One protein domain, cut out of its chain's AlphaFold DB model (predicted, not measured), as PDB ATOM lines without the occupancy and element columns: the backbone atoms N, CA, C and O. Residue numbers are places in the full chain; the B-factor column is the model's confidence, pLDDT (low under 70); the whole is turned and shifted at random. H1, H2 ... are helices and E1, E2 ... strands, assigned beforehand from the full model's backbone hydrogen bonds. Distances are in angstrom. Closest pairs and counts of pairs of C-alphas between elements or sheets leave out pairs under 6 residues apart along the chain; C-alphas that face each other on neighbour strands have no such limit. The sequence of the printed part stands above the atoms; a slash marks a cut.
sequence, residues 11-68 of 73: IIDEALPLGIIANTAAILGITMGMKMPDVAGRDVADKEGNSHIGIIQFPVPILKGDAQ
ATOM      1  N   ILE A  11      12.466 -33.737  13.006       97.44
ATOM      2  CA  ILE A  11      12.544 -35.061  13.632       97.44
ATOM      3  C   ILE A  11      12.211 -34.868  15.112       97.44
ATOM      4  O   ILE A  11      12.890 -34.112  15.801       97.44
ATOM      5  N   ILE A  12      11.123 -35.487  15.572       97.69
ATOM      6  CA  ILE A  12      10.577 -35.302  16.925       97.69
ATOM      7  C   ILE A  12      10.623 -36.633  17.679       97.69
ATOM      8  O   ILE A  12      10.417 -37.692  17.085       97.69
ATOM      9  N   ASP A  13      10.890 -36.570  18.984       97.62
ATOM     10  CA  ASP A  13      10.907 -37.743  19.860       97.62
ATOM     11  C   ASP A  13       9.547 -38.451  19.853       97.62
ATOM     12  O   ASP A  13       8.512 -37.859  20.178       97.62
ATOM     13  N   GLU A  14       9.557 -39.724  19.464       97.25
ATOM     14  CA  GLU A  14       8.350 -40.534  19.341       97.25
ATOM     15  C   GLU A  14       7.713 -40.905  20.686       97.25
ATOM     16  O   GLU A  14       6.537 -41.264  20.721       97.25
ATOM     17  N   ALA A  15       8.459 -40.802  21.790       97.88
ATOM     18  CA  ALA A  15       7.961 -41.098  23.130       97.88
ATOM     19  C   ALA A  15       7.088 -39.971  23.713       97.88
ATOM     20  O   ALA A  15       6.447 -40.153  24.754       97.88
ATOM     21  N   LEU A  16       7.052 -38.799  23.072       97.44
ATOM     22  CA  LEU A  16       6.288 -37.653  23.553       97.44
ATOM     23  C   LEU A  16       4.775 -37.828  23.311       97.44
ATOM     24  O   LEU A  16       4.356 -38.367  22.286       97.44
ATOM     25  N   PRO A  17       3.911 -37.307  24.203       98.44
ATOM     26  CA  PRO A  17       2.475 -37.262  23.947       98.44
ATOM     27  C   PRO A  17       2.147 -36.472  22.672       98.44
ATOM     28  O   PRO A  17       2.783 -35.459  22.384       98.44
ATOM     29  N   LEU A  18       1.084 -36.858  21.956       97.81
ATOM     30  CA  LEU A  18       0.699 -36.241  20.676       97.81
ATOM     31  C   LEU A  18       0.576 -34.710  20.741       97.81
ATOM     32  O   LEU A  18       1.041 -34.013  19.843       97.81
ATOM     33  N   GLY A  19      -0.019 -34.179  21.814       98.44
ATOM     34  CA  GLY A  19      -0.145 -32.730  22.002       98.44
ATOM     35  C   GLY A  19       1.210 -32.023  22.114       98.44
ATOM     36  O   GLY A  19       1.368 -30.911  21.616       98.44
ATOM     37  N   ILE A  20       2.207 -32.689  22.701       98.31
ATOM     38  CA  ILE A  20       3.574 -32.175  22.793       98.31
ATOM     39  C   ILE A  20       4.260 -32.246  21.429       98.31
ATOM     40  O   ILE A  20       4.881 -31.268  21.031       98.31
ATOM     41  N   ILE A  21       4.089 -33.337  20.677       97.69
ATOM     42  CA  ILE A  21       4.612 -33.452  19.304       97.69
ATOM     43  C   ILE A  21       4.063 -32.319  18.423       97.69
ATOM     44  O   ILE A  21       4.830 -31.625  17.756       97.69
ATOM     45  N   ALA A  22       2.747 -32.092  18.465       98.12
ATOM     46  CA  ALA A  22       2.092 -31.035  17.699       98.12
ATOM     47  C   ALA A  22       2.610 -29.638  18.082       98.12
ATOM     48  O   ALA A  22       2.940 -28.835  17.209       98.12
ATOM     49  N   ASN A  23       2.734 -29.360  19.382       98.19
ATOM     50  CA  ASN A  23       3.262 -28.090  19.869       98.19
ATOM     51  C   ASN A  23       4.734 -27.877  19.473       98.19
ATOM     52  O   ASN A  23       5.095 -26.794  19.016       98.19
ATOM     53  N   THR A  24       5.574 -28.909  19.591       97.50
ATOM     54  CA  THR A  24       6.980 -28.861  19.165       97.50
ATOM     55  C   THR A  24       7.089 -28.529  17.679       97.50
ATOM     56  O   THR A  24       7.827 -27.613  17.316       97.50
ATOM     57  N   ALA A  25       6.309 -29.194  16.821       97.31
ATOM     58  CA  ALA A  25       6.280 -28.895  15.389       97.31
ATOM     59  C   ALA A  25       5.854 -27.442  15.101       97.31
ATOM     60  O   ALA A  25       6.478 -26.762  14.285       97.31
ATOM     61  N   ALA A  26       4.833 -26.936  15.803       96.62
ATOM     62  CA  ALA A  26       4.355 -25.564  15.635       96.62
ATOM     63  C   ALA A  26       5.422 -24.520  16.014       96.62
ATOM     64  O   ALA A  26       5.692 -23.602  15.240       96.62
ATOM     65  N   ILE A  27       6.073 -24.675  17.171       96.75
ATOM     66  CA  ILE A  27       7.102 -23.735  17.652       96.75
ATOM     67  C   ILE A  27       8.338 -23.741  16.740       96.75
ATOM     68  O   ILE A  27       8.882 -22.677  16.418       96.75
ATOM     69  N   LEU A  28       8.769 -24.923  16.286       95.25
ATOM     70  CA  LEU A  28       9.852 -25.045  15.308       95.25
ATOM     71  C   LEU A  28       9.477 -24.370  13.982       95.25
ATOM     72  O   LEU A  28      10.288 -23.629  13.424       95.25
ATOM     73  N   GLY A  29       8.237 -24.551  13.521       93.44
ATOM     74  CA  GLY A  29       7.711 -23.907  12.317       93.44
ATOM     75  C   GLY A  29       7.721 -22.379  12.402       93.44
ATOM     76  O   GLY A  29       8.192 -21.723  11.474       93.44
ATOM     77  N   ILE A  30       7.289 -21.811  13.535       93.44
ATOM     78  CA  ILE A  30       7.330 -20.359  13.788       93.44
ATOM     79  C   ILE A  30       8.771 -19.841  13.713       93.44
ATOM     80  O   ILE A  30       9.054 -18.856  13.033       93.44
ATOM     81  N   THR A  31       9.702 -20.527  14.378       92.62
ATOM     82  CA  THR A  31      11.119 -20.133  14.392       92.62
ATOM     83  C   THR A  31      11.732 -20.182  12.995       92.62
ATOM     84  O   THR A  31      12.455 -19.265  12.606       92.62
ATOM     85  N   MET A  32      11.426 -21.225  12.222       90.25
ATOM     86  CA  MET A  32      11.886 -21.360  10.844       90.25
ATOM     87  C   MET A  32      11.341 -20.235   9.958       90.25
ATOM     88  O   MET A  32      12.125 -19.600   9.258       90.25
ATOM     89  N   GLY A  33      10.040 -19.933  10.034       88.69
ATOM     90  CA  GLY A  33       9.433 -18.828   9.285       88.69
ATOM     91  C   GLY A  33      10.065 -17.472   9.616       88.69
ATOM     92  O   GLY A  33      10.323 -16.682   8.716       88.69
ATOM     93  N   MET A  34      10.412 -17.226  10.886       89.81
ATOM     94  CA  MET A  34      11.133 -16.008  11.285       89.81
ATOM     95  C   MET A  34      12.575 -15.964  10.768       89.81
ATOM     96  O   MET A  34      13.060 -14.901  10.387       89.81
ATOM     97  N   LYS A  35      13.288 -17.097  10.780       89.31
ATOM     98  CA  LYS A  35      14.681 -17.164  10.304       89.31
ATOM     99  C   LYS A  35      14.798 -17.147   8.784       89.31
ATOM    100  O   LYS A  35      15.875 -16.861   8.267       89.31
ATOM    101  N   MET A  36      13.723 -17.489   8.083       86.88
ATOM    102  CA  MET A  36      13.693 -17.644   6.638       86.88
ATOM    103  C   MET A  36      12.416 -17.014   6.065       86.88
ATOM    104  O   MET A  36      11.571 -17.734   5.544       86.88
ATOM    105  N   PRO A  37      12.246 -15.686   6.154       84.69
ATOM    106  CA  PRO A  37      10.987 -15.023   5.798       84.69
ATOM    107  C   PRO A  37      10.548 -15.286   4.350       84.69
ATOM    108  O   PRO A  37       9.355 -15.405   4.085       84.69
ATOM    109  N   ASP A  38      11.501 -15.474   3.434       86.06
ATOM    110  CA  ASP A  38      11.237 -15.685   2.005       86.06
ATOM    111  C   ASP A  38      10.666 -17.078   1.665       86.06
ATOM    112  O   ASP A  38      10.369 -17.355   0.506       86.06
ATOM    113  N   VAL A  39      10.533 -17.988   2.642       86.62
ATOM    114  CA  VAL A  39       9.982 -19.342   2.412       86.62
ATOM    115  C   VAL A  39       8.463 -19.389   2.449       86.62
ATOM    116  O   VAL A  39       7.867 -20.341   1.936       86.62
ATOM    117  N   ALA A  40       7.838 -18.397   3.087       89.12
ATOM    118  CA  ALA A  40       6.401 -18.214   3.026       89.12
ATOM    119  C   ALA A  40       6.052 -17.626   1.657       89.12
ATOM    120  O   ALA A  40       6.615 -16.620   1.228       89.12
ATOM    121  N   GLY A  41       5.137 -18.283   0.949       88.81
ATOM    122  CA  GLY A  41       4.658 -17.810  -0.338       88.81
ATOM    123  C   GLY A  41       3.860 -16.518  -0.209       88.81
ATOM    124  O   GLY A  41       3.591 -16.023   0.879       88.81
ATOM    125  N   ARG A  42       3.435 -15.978  -1.349       92.44
ATOM    126  CA  ARG A  42       2.498 -14.851  -1.367       92.44
ATOM    127  C   ARG A  42       1.131 -15.254  -0.817       92.44
ATOM    128  O   ARG A  42       0.712 -16.401  -0.981       92.44
ATOM    129  N   ASP A  43       0.410 -14.268  -0.305       95.12
ATOM    130  CA  ASP A  43      -1.014 -14.401  -0.023       95.12
ATOM    131  C   ASP A  43      -1.786 -14.788  -1.295       95.12
ATOM    132  O   ASP A  43      -1.459 -14.384  -2.426       95.12
ATOM    133  N   VAL A  44      -2.817 -15.604  -1.104       93.81
ATOM    134  CA  VAL A  44      -3.685 -16.101  -2.174       93.81
ATOM    135  C   VAL A  44      -5.131 -15.734  -1.882       93.81
ATOM    136  O   VAL A  44      -5.552 -15.710  -0.732       93.81
ATOM    137  N   ALA A  45      -5.901 -15.452  -2.931       97.19
ATOM    138  CA  ALA A  45      -7.331 -15.201  -2.808       97.19
ATOM    139  C   ALA A  45      -8.113 -16.469  -3.158       97.19
ATOM    140  O   ALA A  45      -7.785 -17.153  -4.134       97.19
ATOM    141  N   ASP A  46      -9.145 -16.778  -2.377       95.88
ATOM    142  CA  ASP A  46     -10.112 -17.808  -2.752       95.88
ATOM    143  C   ASP A  46     -11.105 -17.300  -3.816       95.88
ATOM    144  O   ASP A  46     -11.008 -16.181  -4.326       95.88
ATOM    145  N   LYS A  47     -12.074 -18.145  -4.185       96.75
ATOM    146  CA  LYS A  47     -13.086 -17.805  -5.199       96.75
ATOM    147  C   LYS A  47     -14.025 -16.672  -4.781       96.75
ATOM    148  O   LYS A  47     -14.625 -16.056  -5.656       96.75
ATOM    149  N   GLU A  48     -14.176 -16.429  -3.485       97.19
ATOM    150  CA  GLU A  48     -15.030 -15.375  -2.932       97.19
ATOM    151  C   GLU A  48     -14.255 -14.062  -2.739       97.19
ATOM    152  O   GLU A  48     -14.845 -13.035  -2.412       97.19
ATOM    153  N   GLY A  49     -12.944 -14.070  -3.001       96.00
ATOM    154  CA  GLY A  49     -12.067 -12.915  -2.861       96.00
ATOM    155  C   GLY A  49     -11.492 -12.743  -1.454       96.00
ATOM    156  O   GLY A  49     -10.861 -11.716  -1.197       96.00
ATOM    157  N   ASN A  50     -11.664 -13.715  -0.550       97.12
ATOM    158  CA  ASN A  50     -11.043 -13.642   0.771       97.12
ATOM    159  C   ASN A  50      -9.541 -13.923   0.656       97.12
ATOM    160  O   ASN A  50      -9.127 -14.864  -0.027       97.12
ATOM    161  N   SER A  51      -8.732 -13.115   1.345       96.88
ATOM    162  CA  SER A  51      -7.279 -13.290   1.392       96.88
ATOM    163  C   SER A  51      -6.893 -14.364   2.405       96.88
ATOM    164  O   SER A  51      -7.315 -14.318   3.561       96.88
ATOM    165  N   HIS A  52      -6.043 -15.292   1.981       95.31
ATOM    166  CA  HIS A  52      -5.421 -16.318   2.807       95.31
ATOM    167  C   HIS A  52      -3.927 -16.046   2.873       95.31
ATOM    168  O   HIS A  52      -3.281 -15.872   1.836       95.31
ATOM    169  N   ILE A  53      -3.392 -16.019   4.095       93.12
ATOM    170  CA  ILE A  53      -1.972 -15.758   4.318       93.12
ATOM    171  C   ILE A  53      -1.110 -16.798   3.608       93.12
ATOM    172  O   ILE A  53      -1.427 -17.991   3.581       93.12
ATOM    173  N   GLY A  54       0.000 -16.328   3.056       91.19
ATOM    174  CA  GLY A  54       1.023 -17.180   2.489       91.19
ATOM    175  C   GLY A  54       1.498 -18.249   3.469       91.19
ATOM    176  O   GLY A  54       1.777 -17.978   4.637       91.19
ATOM    177  N   ILE A  55       1.616 -19.479   2.975       91.31
ATOM    178  CA  ILE A  55       2.210 -20.598   3.711       91.31
ATOM    179  C   ILE A  55       3.513 -21.029   3.046       91.31
ATOM    180  O   ILE A  55       3.856 -20.571   1.956       91.31
ATOM    181  N   ILE A  56       4.243 -21.924   3.702       90.50
ATOM    182  CA  ILE A  56       5.509 -22.445   3.196       90.50
ATOM    183  C   ILE A  56       5.375 -23.054   1.790       90.50
ATOM    184  O   ILE A  56       4.437 -23.799   1.511       90.50
ATOM    185  N   GLN A  57       6.315 -22.734   0.897       88.50
ATOM    186  CA  GLN A  57       6.258 -23.146  -0.516       88.50
ATOM    187  C   GLN A  57       6.839 -24.540  -0.797       88.50
ATOM    188  O   GLN A  57       6.806 -25.009  -1.934       88.50
ATOM    189  N   PHE A  58       7.363 -25.214   0.223       87.50
ATOM    190  CA  PHE A  58       7.927 -26.557   0.132       87.50
ATOM    191  C   PHE A  58       7.453 -27.420   1.307       87.50
ATOM    192  O   PHE A  58       7.109 -26.895   2.367       87.50
ATOM    193  N   PRO A  59       7.413 -28.754   1.145       89.38
ATOM    194  CA  PRO A  59       6.984 -29.641   2.215       89.38
ATOM    195  C   PRO A  59       7.983 -29.638   3.376       89.38
ATOM    196  O   PRO A  59       9.194 -29.641   3.163       89.38
ATOM    197  N   VAL A  60       7.460 -29.732   4.599       92.88
ATOM    198  CA  VAL A  60       8.250 -29.963   5.816       92.88
ATOM    199  C   VAL A  60       7.784 -31.267   6.460       92.88
ATOM    200  O   VAL A  60       6.810 -31.265   7.216       92.88
ATOM    201  N   PRO A  61       8.411 -32.409   6.134       94.81
ATOM    202  CA  PRO A  61       8.060 -33.683   6.739       94.81
ATOM    203  C   PRO A  61       8.327 -33.654   8.245       94.81
ATOM    204  O   PRO A  61       9.402 -33.241   8.685       94.81
ATOM    205  N   ILE A  62       7.356 -34.136   9.018       96.88
ATOM    206  CA  ILE A  62       7.511 -34.402  10.447       96.88
ATOM    207  C   ILE A  62       7.756 -35.900  10.591       96.88
ATOM    208  O   ILE A  62       6.874 -36.717  10.321       96.88
ATOM    209  N   LEU A  63       8.980 -36.250  10.960       97.44
ATOM    210  CA  LEU A  63       9.427 -37.610  11.208       97.44
ATOM    211  C   LEU A  63       9.540 -37.857  12.708       97.44
ATOM    212  O   LEU A  63       9.571 -36.931  13.522       97.44
ATOM    213  N   LYS A  64       9.636 -39.135  13.053       96.44
ATOM    214  CA  LYS A  64       9.810 -39.595  14.422       96.44
ATOM    215  C   LYS A  64      11.203 -40.191  14.610       96.44
ATOM    216  O   LYS A  64      11.725 -40.812  13.683       96.44
ATOM    217  N   GLY A  65      11.779 -40.009  15.789       97.25
ATOM    218  CA  GLY A  65      13.040 -40.623  16.190       97.25
ATOM    219  C   GLY A  65      13.003 -41.027  17.655       97.25
ATOM    220  O   GLY A  65      12.279 -40.417  18.434       97.25
ATOM    221  N   ASP A  66      13.764 -42.052  18.024       97.50
ATOM    222  CA  ASP A  66      13.999 -42.360  19.431       97.50
ATOM    223  C   ASP A  66      15.099 -41.450  20.009       97.50
ATOM    224  O   ASP A  66      15.798 -40.722  19.291       97.50
ATOM    225  N   ALA A  67      15.270 -41.490  21.330       95.81
ATOM    226  CA  ALA A  67      16.279 -40.689  22.014       95.81
ATOM    227  C   ALA A  67      17.708 -40.988  21.521       95.81
ATOM    228  O   ALA A  67      18.557 -40.097  21.534       95.81
ATOM    229  N   GLN A  68      17.998 -42.217  21.085       97.25
ATOM    230  CA  GLN A  68      19.323 -42.568  20.587       97.25
ATOM    231  C   GLN A  68      19.593 -41.891  19.240       97.25
ATOM    232  O   GLN A  68      20.623 -41.236  19.099       97.25
TER     233      GLN A  68
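AT A GLANCE: This is residues 11 to 68 of the 73 residues of an uncharacterized protein of Clostridium scindens (strain ATCC 35704 / DSM 5676 / VPI 13733 / 19) (UniProt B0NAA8). A tiny two-stranded sheet, E1 and E2, sits near residues 20 to 25 of one helix, H1, and a long loop, residues 36 to 61, reaches far out and folds back to E2. The order is E1, H1, E2, a right-handed strand-helix-strand unit: parallel neighbour strands with a helix between. The 58 printed residues are mixed, under half in named elements, and loose, with a radius of gyration of the C-alphas of 14.9 A; they span 47 by 24 by 16 A.

HOW THE PARTS SIT: E1, residues 11 to 13, and E2, residues 62 to 65, are parallel at 49 degrees, with N 12 and O 63 within hydrogen-bond range at 2.9 A. For H1, residues 18 to 35, the closest C-alphas to E1 are Ile 21 and Ile 12, 6.7 A apart, and to E2 Ala 25 and Ile 62, 7.5 A. In H1 every O i to N i+4 pair is within hydrogen-bond range.

IN THESE COORDINATES: E1 measures 7.0 A from C-alpha 11 at (12.544, -35.061, 13.632), H1 25.8 A, and E2 10.1 A to C-alpha 65 at (13.040, -40.623, 16.190).

THE WHOLE: The C-alphas of Glu 48 and Gln 68, the farthest apart, are 49.7 A apart. The link H1 to E2 is long. The printed part has no cut, and no printed residue is under 70 in pLDDT.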